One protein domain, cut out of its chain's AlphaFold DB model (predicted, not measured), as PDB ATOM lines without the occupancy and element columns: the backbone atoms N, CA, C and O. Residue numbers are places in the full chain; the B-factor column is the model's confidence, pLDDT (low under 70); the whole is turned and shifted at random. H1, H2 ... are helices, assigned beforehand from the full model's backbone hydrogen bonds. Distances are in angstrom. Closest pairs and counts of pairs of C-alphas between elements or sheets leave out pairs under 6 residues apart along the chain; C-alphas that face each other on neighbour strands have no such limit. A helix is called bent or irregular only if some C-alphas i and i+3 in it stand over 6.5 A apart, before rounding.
ATOM      1  N   ALA A   6      90.810 139.082  86.130       80.50
ATOM      2  CA  ALA A   6      90.598 138.230  87.301       80.50
ATOM      3  C   ALA A   6      91.674 138.440  88.382       80.50
ATOM      4  O   ALA A   6      91.352 138.622  89.553       80.50
ATOM      5  N   ARG A   7      92.957 138.491  87.992       80.50
ATOM      6  CA  ARG A   7      94.063 138.776  88.922       80.50
ATOM      7  C   ARG A   7      93.940 140.180  89.520       80.50
ATOM      8  O   ARG A   7      94.169 140.353  90.711       80.50
ATOM      9  N   SER A   8      93.545 141.160  88.708       81.88
ATOM     10  CA  SER A   8      93.290 142.535  89.145       81.88
ATOM     11  C   SER A   8      92.157 142.608  90.173       81.88
ATOM     12  O   SER A   8      92.320 143.253  91.207       81.88
ATOM     13  N   ALA A   9      91.056 141.882  89.956       85.75
ATOM     14  CA  ALA A   9      89.945 141.818  90.903       85.75
ATOM     15  C   ALA A   9      90.360 141.211  92.254       85.75
ATOM     16  O   ALA A   9      90.096 141.812  93.296       85.75
ATOM     17  N   ILE A  10      91.071 140.077  92.235       86.69
ATOM     18  CA  ILE A  10      91.582 139.417  93.447       86.69
ATOM     19  C   ILE A  10      92.525 140.354  94.216       86.69
ATOM     20  O   ILE A  10      92.393 140.524  95.425       86.69
ATOM     21  N   TRP A  11      93.459 141.003  93.522       87.38
ATOM     22  CA  TRP A  11      94.409 141.926  94.147       87.38
ATOM     23  C   TRP A  11      93.733 143.154  94.751       87.38
ATOM     24  O   TRP A  11      94.050 143.552  95.871       87.38
ATOM     25  N   SER A  12      92.752 143.720  94.042       86.81
ATOM     26  CA  SER A  12      91.954 144.841  94.535       86.81
ATOM     27  C   SER A  12      91.161 144.455  95.785       86.81
ATOM     28  O   SER A  12      91.101 145.228  96.741       86.81
ATOM     29  N   GLN A  13      90.594 143.245  95.821       87.69
ATOM     30  CA  GLN A  13      89.913 142.713  97.002       87.69
ATOM     31  C   GLN A  13      90.869 142.578  98.193       87.69
ATOM     32  O   GLN A  13      90.555 143.075  99.274       87.69
ATOM     33  N   VAL A  14      92.033 141.950  97.995       86.12
ATOM     34  CA  VAL A  14      93.050 141.777  99.047       86.12
ATOM     35  C   VAL A  14      93.474 143.124  99.609       86.12
ATOM     36  O   VAL A  14      93.500 143.318 100.823       86.12
ATOM     37  N   GLY A  15      93.770 144.084  98.738       84.81
ATOM     38  CA  GLY A  15      94.199 145.385  99.205       84.81
ATOM     39  C   GLY A  15      93.078 146.193  99.879       84.81
ATOM     40  O   GLY A  15      93.358 146.910 100.832       84.81
ATOM     41  N   LYS A  16      91.808 146.063  99.476       83.44
ATOM     42  CA  LYS A  16      90.690 146.682 100.220       83.44
ATOM     43  C   LYS A  16      90.524 146.088 101.618       83.44
ATOM     44  O   LYS A  16      90.285 146.825 102.568       83.44
ATOM     45  N   ALA A  17      90.662 144.768 101.749       82.69
ATOM     46  CA  ALA A  17      90.603 144.107 103.049       82.69
ATOM     47  C   ALA A  17      91.727 144.608 103.969       82.69
ATOM     48  O   ALA A  17      91.478 144.992 105.109       82.69
ATOM     49  N   LEU A  18      92.950 144.693 103.443       79.88
ATOM     50  CA  LEU A  18      94.094 145.216 104.182       79.88
ATOM     51  C   LEU A  18      93.961 146.703 104.524       79.88
ATOM     52  O   LEU A  18      94.305 147.085 105.638       79.88
ATOM     53  N   SER A  19      93.466 147.548 103.612       77.50
ATOM     54  CA  SER A  19      93.332 148.982 103.887       77.50
ATOM     55  C   SER A  19      92.374 149.230 105.046       77.50
ATOM     56  O   SER A  19      92.750 149.912 105.996       77.50
ATOM     57  N   HIS A  20      91.194 148.604 105.042       70.44
ATOM     58  CA  HIS A  20      90.241 148.722 106.147       70.44
ATOM     59  C   HIS A  20      90.860 148.320 107.493       70.44
ATOM     60  O   HIS A  20      90.740 149.061 108.462       70.44
ATOM     61  N   GLN A  21      91.581 147.198 107.541       67.00
ATOM     62  CA  GLN A  21      92.153 146.682 108.787       67.00
ATOM     63  C   GLN A  21      93.336 147.518 109.302       67.00
ATOM     64  O   GLN A  21      93.448 147.756 110.504       67.00
ATOM     65  N   ILE A  22      94.195 148.021 108.408       67.25
ATOM     66  CA  ILE A  22      95.316 148.900 108.785       67.25
ATOM     67  C   ILE A  22      94.798 150.232 109.346       67.25
ATOM     68  O   ILE A  22      95.363 150.744 110.311       67.25
ATOM     69  N   PHE A  23      93.734 150.791 108.760       60.03
ATOM     70  CA  PHE A  23      93.171 152.066 109.208       60.03
ATOM     71  C   PHE A  23      92.371 151.952 110.514       60.03
ATOM     72  O   PHE A  23      92.423 152.885 111.314       60.03
ATOM     73  N   ASP A  24      91.688 150.828 110.765       57.97
ATOM     74  CA  ASP A  24      90.906 150.638 111.999       57.97
ATOM     75  C   ASP A  24      91.744 150.159 113.194       57.97
ATOM     76  O   ASP A  24      91.367 150.394 114.346       57.97
ATOM     77  N   ARG A  25      92.872 149.467 112.971       53.00
ATOM     78  CA  ARG A  25      93.593 148.809 114.067       53.00
ATOM     79  C   ARG A  25      95.090 148.661 113.771       53.00
ATOM     80  O   ARG A  25      95.555 147.635 113.289       53.00
ATOM     81  N   PHE A  26      95.880 149.654 114.177       52.50
ATOM     82  CA  PHE A  26      97.355 149.620 114.143       52.50
ATOM     83  C   PHE A  26      98.005 148.484 114.965       52.50
ATOM     84  O   PHE A  26      99.231 148.400 115.007       52.50
ATOM     85  N   GLU A  27      97.242 147.618 115.641       56.88
ATOM     86  CA  GLU A  27      97.825 146.647 116.569       56.88
ATOM     87  C   GLU A  27      98.467 145.436 115.878       56.88
ATOM     88  O   GLU A  27      99.489 144.976 116.389       56.88
ATOM     89  N   ARG A  28      97.970 144.929 114.731       71.56
ATOM     90  CA  ARG A  28      98.547 143.726 114.082       71.56
ATOM     91  C   ARG A  28      98.302 143.629 112.573       71.56
ATOM     92  O   ARG A  28      97.298 143.093 112.119       71.56
ATOM     93  N   PHE A  29      99.291 144.048 111.787       77.31
ATOM     94  CA  PHE A  29      99.314 143.827 110.335       77.31
ATOM     95  C   PHE A  29      99.215 142.330 109.953       77.31
ATOM     96  O   PHE A  29      98.631 141.992 108.929       77.31
ATOM     97  N   GLU A  30      99.728 141.427 110.794       79.69
ATOM     98  CA  GLU A  30      99.613 139.970 110.609       79.69
ATOM     99  C   GLU A  30      98.161 139.479 110.591       79.69
ATOM    100  O   GLU A  30      97.794 138.709 109.704       79.69
ATOM    101  N   ASP A  31      97.323 139.966 111.509       82.88
ATOM    102  CA  ASP A  31      95.911 139.578 111.584       82.88
ATOM    103  C   ASP A  31      95.151 140.088 110.348       82.88
ATOM    104  O   ASP A  31      94.345 139.367 109.762       82.88
ATOM    105  N   ALA A  32      95.481 141.300 109.887       82.94
ATOM    106  CA  ALA A  32      94.926 141.869 108.662       82.94
ATOM    107  C   ALA A  32      95.273 141.026 107.424       82.94
ATOM    108  O   ALA A  32      94.427 140.810 106.555       82.94
ATOM    109  N   VAL A  33      96.514 140.534 107.340       86.56
ATOM    110  CA  VAL A  33      96.967 139.630 106.272       86.56
ATOM    111  C   VAL A  33      96.217 138.299 106.332       86.56
ATOM    112  O   VAL A  33      95.742 137.825 105.298       86.56
ATOM    113  N   ASP A  34      96.079 137.706 107.518       85.69
ATOM    114  CA  ASP A  34      95.366 136.437 107.692       85.69
ATOM    115  C   ASP A  34      93.887 136.553 107.298       85.69
ATOM    116  O   ASP A  34      93.359 135.695 106.580       85.69
ATOM    117  N   GLU A  35      93.233 137.641 107.703       85.19
ATOM    118  CA  GLU A  35      91.840 137.929 107.375       85.19
ATOM    119  C   GLU A  35      91.663 138.207 105.879       85.19
ATOM    120  O   GLU A  35      90.775 137.629 105.248       85.19
ATOM    121  N   ALA A  36      92.551 139.008 105.276       87.12
ATOM    122  CA  ALA A  36      92.524 139.306 103.846       87.12
ATOM    123  C   ALA A  36      92.603 138.028 103.000       87.12
ATOM    124  O   ALA A  36      91.826 137.862 102.061       87.12
ATOM    125  N   VAL A  37      93.492 137.092 103.353       88.44
ATOM    126  CA  VAL A  37      93.596 135.795 102.664       88.44
ATOM    127  C   VAL A  37      92.398 134.896 102.971       88.44
ATOM    128  O   VAL A  37      91.931 134.173 102.089       88.44
ATOM    129  N   SER A  38      91.875 134.930 104.196       88.00
ATOM    130  CA  SER A  38      90.686 134.152 104.572       88.00
ATOM    131  C   SER A  38      89.438 134.592 103.804       88.00
ATOM    132  O   SER A  38      88.602 133.748 103.488       88.00
ATOM    133  N   GLY A  39      89.340 135.878 103.460       86.50
ATOM    134  CA  GLY A  39      88.277 136.427 102.618       86.50
ATOM    135  C   GLY A  39      88.390 136.064 101.132       86.50
ATOM    136  O   GLY A  39      87.435 136.279 100.387       86.50
ATOM    137  N   VAL A  40      89.523 135.514 100.684       88.69
ATOM    138  CA  VAL A  40      89.703 135.020  99.311       88.69
ATOM    139  C   VAL A  40      89.171 133.593  99.214       88.69
ATOM    140  O   VAL A  40      89.543 132.715 100.008       88.69
ATOM    141  N   ALA A  41      88.313 133.362  98.217       89.25
ATOM    142  CA  ALA A  41      87.729 132.056  97.950       89.25
ATOM    143  C   ALA A  41      88.838 131.000  97.749       89.25
ATOM    144  O   ALA A  41      89.847 131.303  97.102       89.25
ATOM    145  N   PRO A  42      88.713 129.782  98.312       88.94
ATOM    146  CA  PRO A  42      89.752 128.756  98.217       88.94
ATOM    147  C   PRO A  42      90.230 128.473  96.785       88.94
ATOM    148  O   PRO A  42      91.428 128.315  96.564       88.94
ATOM    149  N   GLU A  43      89.317 128.473  95.817       89.25
ATOM    150  CA  GLU A  43      89.583 128.285  94.388       89.25
ATOM    151  C   GLU A  43      90.427 129.405  93.754       89.25
ATOM    152  O   GLU A  43      91.152 129.153  92.792       89.25
ATOM    153  N   ASP A  44      90.401 130.612  94.326       89.81
ATOM    154  CA  ASP A  44      91.133 131.787  93.842       89.81
ATOM    155  C   ASP A  44      92.511 131.944  94.508       89.81
ATOM    156  O   ASP A  44      93.374 132.686  94.024       89.81
ATOM    157  N   ARG A  45      92.777 131.213  95.600       90.44
ATOM    158  CA  ARG A  45      94.070 131.249  96.311       90.44
ATOM    159  C   ARG A  45      95.263 130.869  95.428       90.44
ATOM    160  O   ARG A  45      96.286 131.550  95.531       90.44
ATOM    161  N   PRO A  46      95.191 129.865  94.527       91.00
ATOM    162  CA  PRO A  46      96.275 129.585  93.586       91.00
ATOM    163  C   PRO A  46      96.558 130.757  92.638       91.00
ATOM    164  O   PRO A  46      97.718 131.039  92.336       91.00
ATOM    165  N   ALA A  47      95.517 131.472  92.201       90.88
ATOM    166  CA  ALA A  47      95.669 132.647  91.347       90.88
ATOM    167  C   ALA A  47      96.316 133.813  92.108       90.88
ATOM    168  O   ALA A  47      97.229 134.449  91.578       90.88
ATOM    169  N   LEU A  48      95.909 134.046  93.363       90.62
ATOM    170  CA  LEU A  48      96.548 135.023  94.251       90.62
ATOM    171  C   LEU A  48      98.016 134.674  94.519       90.62
ATOM    172  O   LEU A  48      98.880 135.545  94.446       90.62
ATOM    173  N   ARG A  49      98.316 133.399  94.785       92.69
ATOM    174  CA  ARG A  49      99.687 132.919  94.981       92.69
ATOM    175  C   ARG A  49     100.555 133.213  93.761       92.69
ATOM    176  O   ARG A  49     101.615 133.808  93.920       92.69
ATOM    177  N   GLY A  50     100.107 132.810  92.571       91.38
ATOM    178  CA  GLY A  50     100.856 133.037  91.335       91.38
ATOM    179  C   GLY A  50     101.076 134.524  91.069       91.38
ATOM    180  O   GLY A  50     102.180 134.931  90.732       91.38
ATOM    181  N   LEU A  51     100.057 135.352  91.316       90.25
ATOM    182  CA  LEU A  51     100.182 136.802  91.212       90.25
ATOM    183  C   LEU A  51     101.241 137.369  92.179       90.25
ATOM    184  O   LEU A  51     102.063 138.181  91.768       90.25
ATOM    185  N   LEU A  52     101.240 136.950  93.448       91.62
ATOM    186  CA  LEU A  52     102.225 137.381  94.447       91.62
ATOM    187  C   LEU A  52     103.648 136.932  94.087       91.62
ATOM    188  O   LEU A  52     104.587 137.711  94.234       91.62
ATOM    189  N   GLU A  53     103.809 135.701  93.600       92.62
ATOM    190  CA  GLU A  53     105.097 135.176  93.130       92.62
ATOM    191  C   GLU A  53     105.608 135.972  91.915       92.62
ATOM    192  O   GLU A  53     106.762 136.404  91.922       92.62
ATOM    193  N   ASP A  54     104.741 136.260  90.939       90.75
ATOM    194  CA  ASP A  54     105.056 137.079  89.761       90.75
ATOM    195  C   ASP A  54     105.474 138.511  90.157       90.75
ATOM    196  O   ASP A  54     106.467 139.044  89.655       90.75
ATOM    197  N   MET A  55     104.747 139.139  91.088       88.88
ATOM    198  CA  MET A  55     105.036 140.496  91.570       88.88
ATOM    199  C   MET A  55     106.342 140.573  92.364       88.88
ATOM    200  O   MET A  55     107.126 141.494  92.161       88.88
ATOM    201  N   LEU A  56     106.611 139.601  93.239       89.56
ATOM    202  CA  LEU A  56     107.838 139.571  94.041       89.56
ATOM    203  C   LEU A  56     109.091 139.249  93.218       89.56
ATOM    204  O   LEU A  56     110.192 139.652  93.617       89.56
ATOM    205  N   ALA A  57     108.923 138.525  92.107       89.62
ATOM    206  CA  ALA A  57     109.963 138.256  91.117       89.62
ATOM    207  C   ALA A  57     110.170 139.421  90.133       89.62
ATOM    208  O   ALA A  57     111.229 139.519  89.509       89.62
ATOM    209  N   SER A  58     109.182 140.308  89.992       85.62
ATOM    210  CA  SER A  58     109.291 141.511  89.172       85.62
ATOM    211  C   SER A  58     110.337 142.483  89.733       85.62
ATOM    212  O   SER A  58     110.544 142.584  90.941       85.62
ATOM    213  N   SER A  59     110.981 143.243  88.842       80.31
ATOM    214  CA  SER A  59     111.795 144.414  89.218       80.31
ATOM    215  C   SER A  59     110.948 145.673  89.450       80.31
ATOM    216  O   SER A  59     111.499 146.746  89.689       80.31
ATOM    217  N   GLU A  60     109.625 145.560  89.323       82.69
ATOM    218  CA  GLU A  60     108.690 146.656  89.558       82.69
ATOM    219  C   GLU A  60     108.651 147.038  91.040       82.69
ATOM    220  O   GLU A  60     108.790 146.200  91.935       82.69
ATOM    221  N   ASP A  61     108.481 148.331  91.296       85.38
ATOM    222  CA  ASP A  61     108.433 148.857  92.648       85.38
ATOM    223  C   ASP A  61     107.196 148.324  93.390       85.38
ATOM    224  O   ASP A  61     106.056 148.487  92.952       85.38
ATOM    225  N   ALA A  62     107.423 147.674  94.535       85.31
ATOM    226  CA  ALA A  62     106.354 147.038  95.302       85.31
ATOM    227  C   ALA A  62     105.291 148.045  95.759       85.31
ATOM    228  O   ALA A  62     104.115 147.698  95.842       85.31
ATOM    229  N   ARG A  63     105.678 149.295  96.039       85.81
ATOM    230  CA  ARG A  63     104.730 150.339  96.420       85.81
ATOM    231  C   ARG A  63     103.871 150.738  95.216       85.81
ATOM    232  O   ARG A  63     102.656 150.806  95.371       85.81
ATOM    233  N   ALA A  64     104.452 150.894  94.026       85.38
ATOM    234  CA  ALA A  64     103.688 151.142  92.800       85.38
ATOM    235  C   ALA A  64     102.670 150.020  92.505       85.38
ATOM    236  O   ALA A  64     101.524 150.296  92.158       85.38
ATOM    237  N   LEU A  65     103.045 148.755  92.713       84.69
ATOM    238  CA  LEU A  65     102.146 147.601  92.563       84.69
ATOM    239  C   LEU A  65     100.953 147.625  93.539       84.69
ATOM    240  O   LEU A  65      99.848 147.198  93.191       84.69
ATOM    241  N   TRP A  66     101.154 148.135  94.756       83.75
ATOM    242  CA  TRP A  66     100.071 148.365  95.713       83.75
ATOM    243  C   TRP A  66      99.202 149.562  95.338       83.75
ATOM    244  O   TRP A  66      97.980 149.463  95.402       83.75
ATOM    245  N   GLU A  67      99.790 150.671  94.902       80.75
ATOM    246  CA  GLU A  67      99.039 151.858  94.475       80.75
ATOM    247  C   GLU A  67      98.169 151.551  93.241       80.75
ATOM    248  O   GLU A  67      96.988 151.904  93.196       80.75
ATOM    249  N   ASN A  68      98.701 150.773  92.295       75.75
ATOM    250  CA  ASN A  68      98.001 150.350  91.078       75.75
ATOM    251  C   ASN A  68      96.925 149.276  91.319       75.75
ATOM    252  O   ASN A  68      96.136 148.981  90.423       75.75
ATOM    253  N   SER A  69      96.849 148.699  92.522       69.31
ATOM    254  CA  SER A  69      95.837 147.688  92.872       69.31
ATOM    255  C   SER A  69      94.422 148.258  93.046       69.31
ATOM    256  O   SER A  69      93.445 147.509  93.124       69.31
ATOM    257  N   GLY A  70      94.293 149.585  93.167       66.56
ATOM    258  CA  GLY A  70      93.025 150.244  93.500       66.56
ATOM    259  C   GLY A  70      92.562 150.021  94.948       66.56
ATOM    260  O   GLY A  70      91.428 150.348  95.289       66.56
ATOM    261  N   ALA A  71      93.423 149.465  95.800       64.69
ATOM    262  CA  ALA A  71      93.166 149.200  97.213       64.69
ATOM    263  C   ALA A  71      93.176 150.438  98.117       64.69
ATOM    264  O   ALA A  71      92.694 150.385  99.250       64.69
ATOM    265  N   GLY A  72      93.785 151.529  97.643       67.62
ATOM    266  CA  GLY A  72      93.999 152.734  98.442       67.62
ATOM    267  C   GLY A  72      95.024 152.565  99.570       67.62
ATOM    268  O   GLY A  72      95.070 153.408 100.460       67.62
ATOM    269  N   ILE A  73      95.846 151.505  99.559       72.81
ATOM    270  CA  ILE A  73      96.961 151.366 100.503       72.81
ATOM    271  C   ILE A  73      98.147 152.174  99.987       72.81
ATOM    272  O   ILE A  73      98.681 151.889  98.915       72.81
ATOM    273  N   ALA A  74      98.587 153.145 100.782       74.00
ATOM    274  CA  ALA A  74      99.814 153.889 100.544       74.00
ATOM    275  C   ALA A  74     100.881 153.440 101.547       74.00
ATOM    276  O   ALA A  74     100.819 153.769 102.732       74.00
ATOM    277  N   PHE A  75     101.868 152.682 101.073       79.12
ATOM    278  CA  PHE A  75     103.050 152.369 101.872       79.12
ATOM    279  C   PHE A  75     104.011 153.561 101.879       79.12
ATOM    280  O   PHE A  75     104.211 154.212 100.853       79.12
ATOM    281  N   HIS A  76     104.633 153.836 103.029       77.50
ATOM    282  CA  HIS A  76     105.620 154.913 103.152       77.50
ATOM    283  C   HIS A  76     106.883 154.626 102.324       77.50
ATOM    284  O   HIS A  76     107.453 155.530 101.713       77.50
ATOM    285  N   ASP A  77     107.279 153.353 102.257       80.75
ATOM    286  CA  ASP A  77     108.451 152.888 101.527       80.75
ATOM    287  C   ASP A  77     108.209 151.540 100.824       80.75
ATOM    288  O   ASP A  77     107.322 150.756 101.182       80.75
ATOM    289  N   SER A  78     109.026 151.267  99.807       83.50
ATOM    290  CA  SER A  78     108.934 150.061  98.978       83.50
ATOM    291  C   SER A  78     109.288 148.777  99.733       83.50
ATOM    292  O   SER A  78     108.869 147.691  99.332       83.50
ATOM    293  N   ARG A  79     110.041 148.866 100.837       85.69
ATOM    294  CA  ARG A  79     110.424 147.702 101.645       85.69
ATOM    295  C   ARG A  79     109.240 147.208 102.472       85.69
ATOM    296  O   ARG A  79     108.995 146.007 102.489       85.69
ATOM    297  N   GLY A  80     108.485 148.108 103.098       84.12
ATOM    298  CA  GLY A  80     107.243 147.787 103.801       84.12
ATOM    299  C   GLY A  80     106.191 147.208 102.855       84.12
ATOM    300  O   GLY A  80     105.595 146.176 103.152       84.12
ATOM    301  N   ALA A  81     106.049 147.804 101.669       87.31
ATOM    302  CA  ALA A  81     105.209 147.283 100.589       87.31
ATOM    303  C   ALA A  81     105.590 145.853 100.173       87.31
ATOM    304  O   ALA A  81     104.724 144.987 100.023       87.31
ATOM    305  N   ARG A  82     106.890 145.586 100.006       90.38
ATOM    306  CA  ARG A  82     107.383 144.250  99.663       90.38
ATOM    307  C   ARG A  82     107.145 143.249 100.794       90.38
ATOM    308  O   ARG A  82     106.655 142.157 100.536       90.38
ATOM    309  N   MET A  83     107.430 143.633 102.035       89.31
ATOM    310  CA  MET A  83     107.211 142.783 103.208       89.31
ATOM    311  C   MET A  83     105.732 142.391 103.345       89.31
ATOM    312  O   MET A  83     105.426 141.231 103.600       89.31
ATOM    313  N   ALA A  84     104.810 143.319 103.080       87.50
ATOM    314  CA  ALA A  84     103.378 143.040 103.034       87.50
ATOM    315  C   ALA A  84     103.008 141.956 102.006       87.50
ATOM    316  O   ALA A  84     102.244 141.040 102.314       87.50
ATOM    317  N   MET A  85     103.577 142.024 100.798       90.94
ATOM    318  CA  MET A  85     103.386 140.996  99.765       90.94
ATOM    319  C   MET A  85     103.984 139.648 100.177       90.94
ATOM    320  O   MET A  85     103.377 138.605  99.944       90.94
ATOM    321  N   GLU A  86     105.161 139.650 100.802       92.81
ATOM    322  CA  GLU A  86     105.817 138.433 101.288       92.81
ATOM    323  C   GLU A  86     104.988 137.761 102.392       92.81
ATOM    324  O   GLU A  86     104.790 136.546 102.354       92.81
ATOM    325  N   MET A  87     104.432 138.539 103.323       91.62
ATOM    326  CA  MET A  87     103.550 138.039 104.380       91.62
ATOM    327  C   MET A  87     102.249 137.465 103.814       91.62
ATOM    328  O   MET A  87     101.854 136.365 104.198       91.62
ATOM    329  N   LEU A  88     101.628 138.143 102.844       91.25
ATOM    330  CA  LEU A  88     100.481 137.599 102.111       91.25
ATOM    331  C   LEU A  88     100.819 136.282 101.419       91.25
ATOM    332  O   LEU A  88     100.048 135.330 101.501       91.25
ATOM    333  N   LEU A  89     101.979 136.200 100.765       94.06
ATOM    334  CA  LEU A  89     102.398 134.979 100.088       94.06
ATOM    335  C   LEU A  89     102.557 133.819 101.077       94.06
ATOM    336  O   LEU A  89     102.144 132.700 100.770       94.06
ATOM    337  N   GLN A  90     103.122 134.072 102.259       93.44
ATOM    338  CA  GLN A  90     103.220 133.060 103.312       93.44
ATOM    339  C   GLN A  90     101.844 132.651 103.845       93.44
ATOM    340  O   GLN A  90     101.572 131.457 103.966       93.44
ATOM    341  N   ALA A  91     100.944 133.605 104.089       91.12
ATOM    342  CA  ALA A  91      99.592 133.320 104.563       91.12
ATOM    343  C   ALA A  91      98.780 132.493 103.547       91.12
ATOM    344  O   ALA A  91      98.141 131.508 103.917       91.12
ATOM    345  N   VAL A  92      98.870 132.818 102.253       92.00
ATOM    346  CA  VAL A  92      98.244 132.030 101.176       92.00
ATOM    347  C   VAL A  92      98.820 130.616 101.127       92.00
ATOM    348  O   VAL A  92      98.059 129.660 101.012       92.00
ATOM    349  N   LYS A  93     100.145 130.457 101.260       90.31
ATOM    350  CA  LYS A  93     100.803 129.139 101.297       90.31
ATOM    351  C   LYS A  93     100.413 128.312 102.518       90.31
ATOM    352  O   LYS A  93     100.363 127.094 102.417       90.31
ATOM    353  N   SER A  94     100.133 128.957 103.648       87.56
ATOM    354  CA  SER A  94      99.708 128.279 104.874       87.56
ATOM    355  C   SER A  94      98.234 127.851 104.863       87.56
ATOM    356  O   SER A  94      97.856 127.012 105.678       87.56
ATOM    357  N   LYS A  95      97.396 128.440 103.997       79.12
ATOM    358  CA  LYS A  95      95.949 128.162 103.889       79.12
ATOM    359  C   LYS A  95      95.553 127.429 102.595       79.12
ATOM    360  O   LYS A  95      94.356 127.233 102.366       79.12
ATOM    361  N   GLY A  96      96.519 127.133 101.726       61.69
ATOM    362  CA  GLY A  96      96.339 126.487 100.421       61.69
ATOM    363  C   GLY A  96      96.511 124.980 100.466       61.69
ATOM    364  O   GLY A  96      97.279 124.500 101.325       61.69
TER     365      GLY A  96
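AT A GLANCE: This is residues 6 to 96 of the 96 residues of an uncharacterized protein of Sagittula stellata E-37 (UniProt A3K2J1). Four helices, H1, H2, H5 and H3, join in a ring of contacts, mostly at crossed angles, with H1 and H5 apart across it; the short H4 packs crosswise on the first residues of H5. H1 and H2 fold back on each other as a helical hairpin. The 91 printed residues hold five named helices, H1 to H5 along the chain, and no named strand: the class is all helix. The whole is compact, with a radius of gyration of the C-alphas of 11.8 A and spans of 31, 30 and 20 A.

IN THESE COORDINATES: Find C-alpha 6 at (90.598, 138.230, 87.301); from there H1, the longest helix, runs 27.6 A through residues 6 to 24. H2 takes residues 29 to 38. H3, residues 42 to 57, covers 23.4 A and is irregular, but only just: C-alphas 43 and 46 are 6.9 A apart. H4 takes residues 62 to 67. H5, residues 78 to 95, runs 25.9 A to C-alpha 95 at (95.949, 128.162, 103.889).

HOW THE PARTS SIT: Start at residues 14 to 22 of H1, which touch H2, opposite ways at a steep tilt of 39 degrees; the closest C-alphas, of Ala 17 and Ala 36, are 5.2 A apart. Residues 7 to 11 of H1 touch H3, about perpendicular at 87 degrees, closest at the C-alphas of Ile 10 and Leu 48, 6.7 A. H2 touches residues 84 to 92 of H5, closest at the C-alphas of Val 33 and Leu 88, 5.8 A. H3 and H5 touch, closest at the C-alphas of Leu 52 and Leu 89, 6.1 A, opposite ways at a shallow tilt of 34 degrees, only just short of steep. H4 touches residues 78 to 82 of H5, about perpendicular at 87 degrees, closest at the C-alphas of Arg 63 and Ser 78, 4.9 A. Every O i to N i+4 pair is within hydrogen-bond range in H1, H2, H4 and H5, and 10 of 12 are in H3.

THE WHOLE: The farthest C-alphas, of Glu 43 and His 76, are 32.3 A apart. The printed part has no cut and no long link. Look for pLDDT under 70 at residues 21 to 27, 69 to 72 and 96.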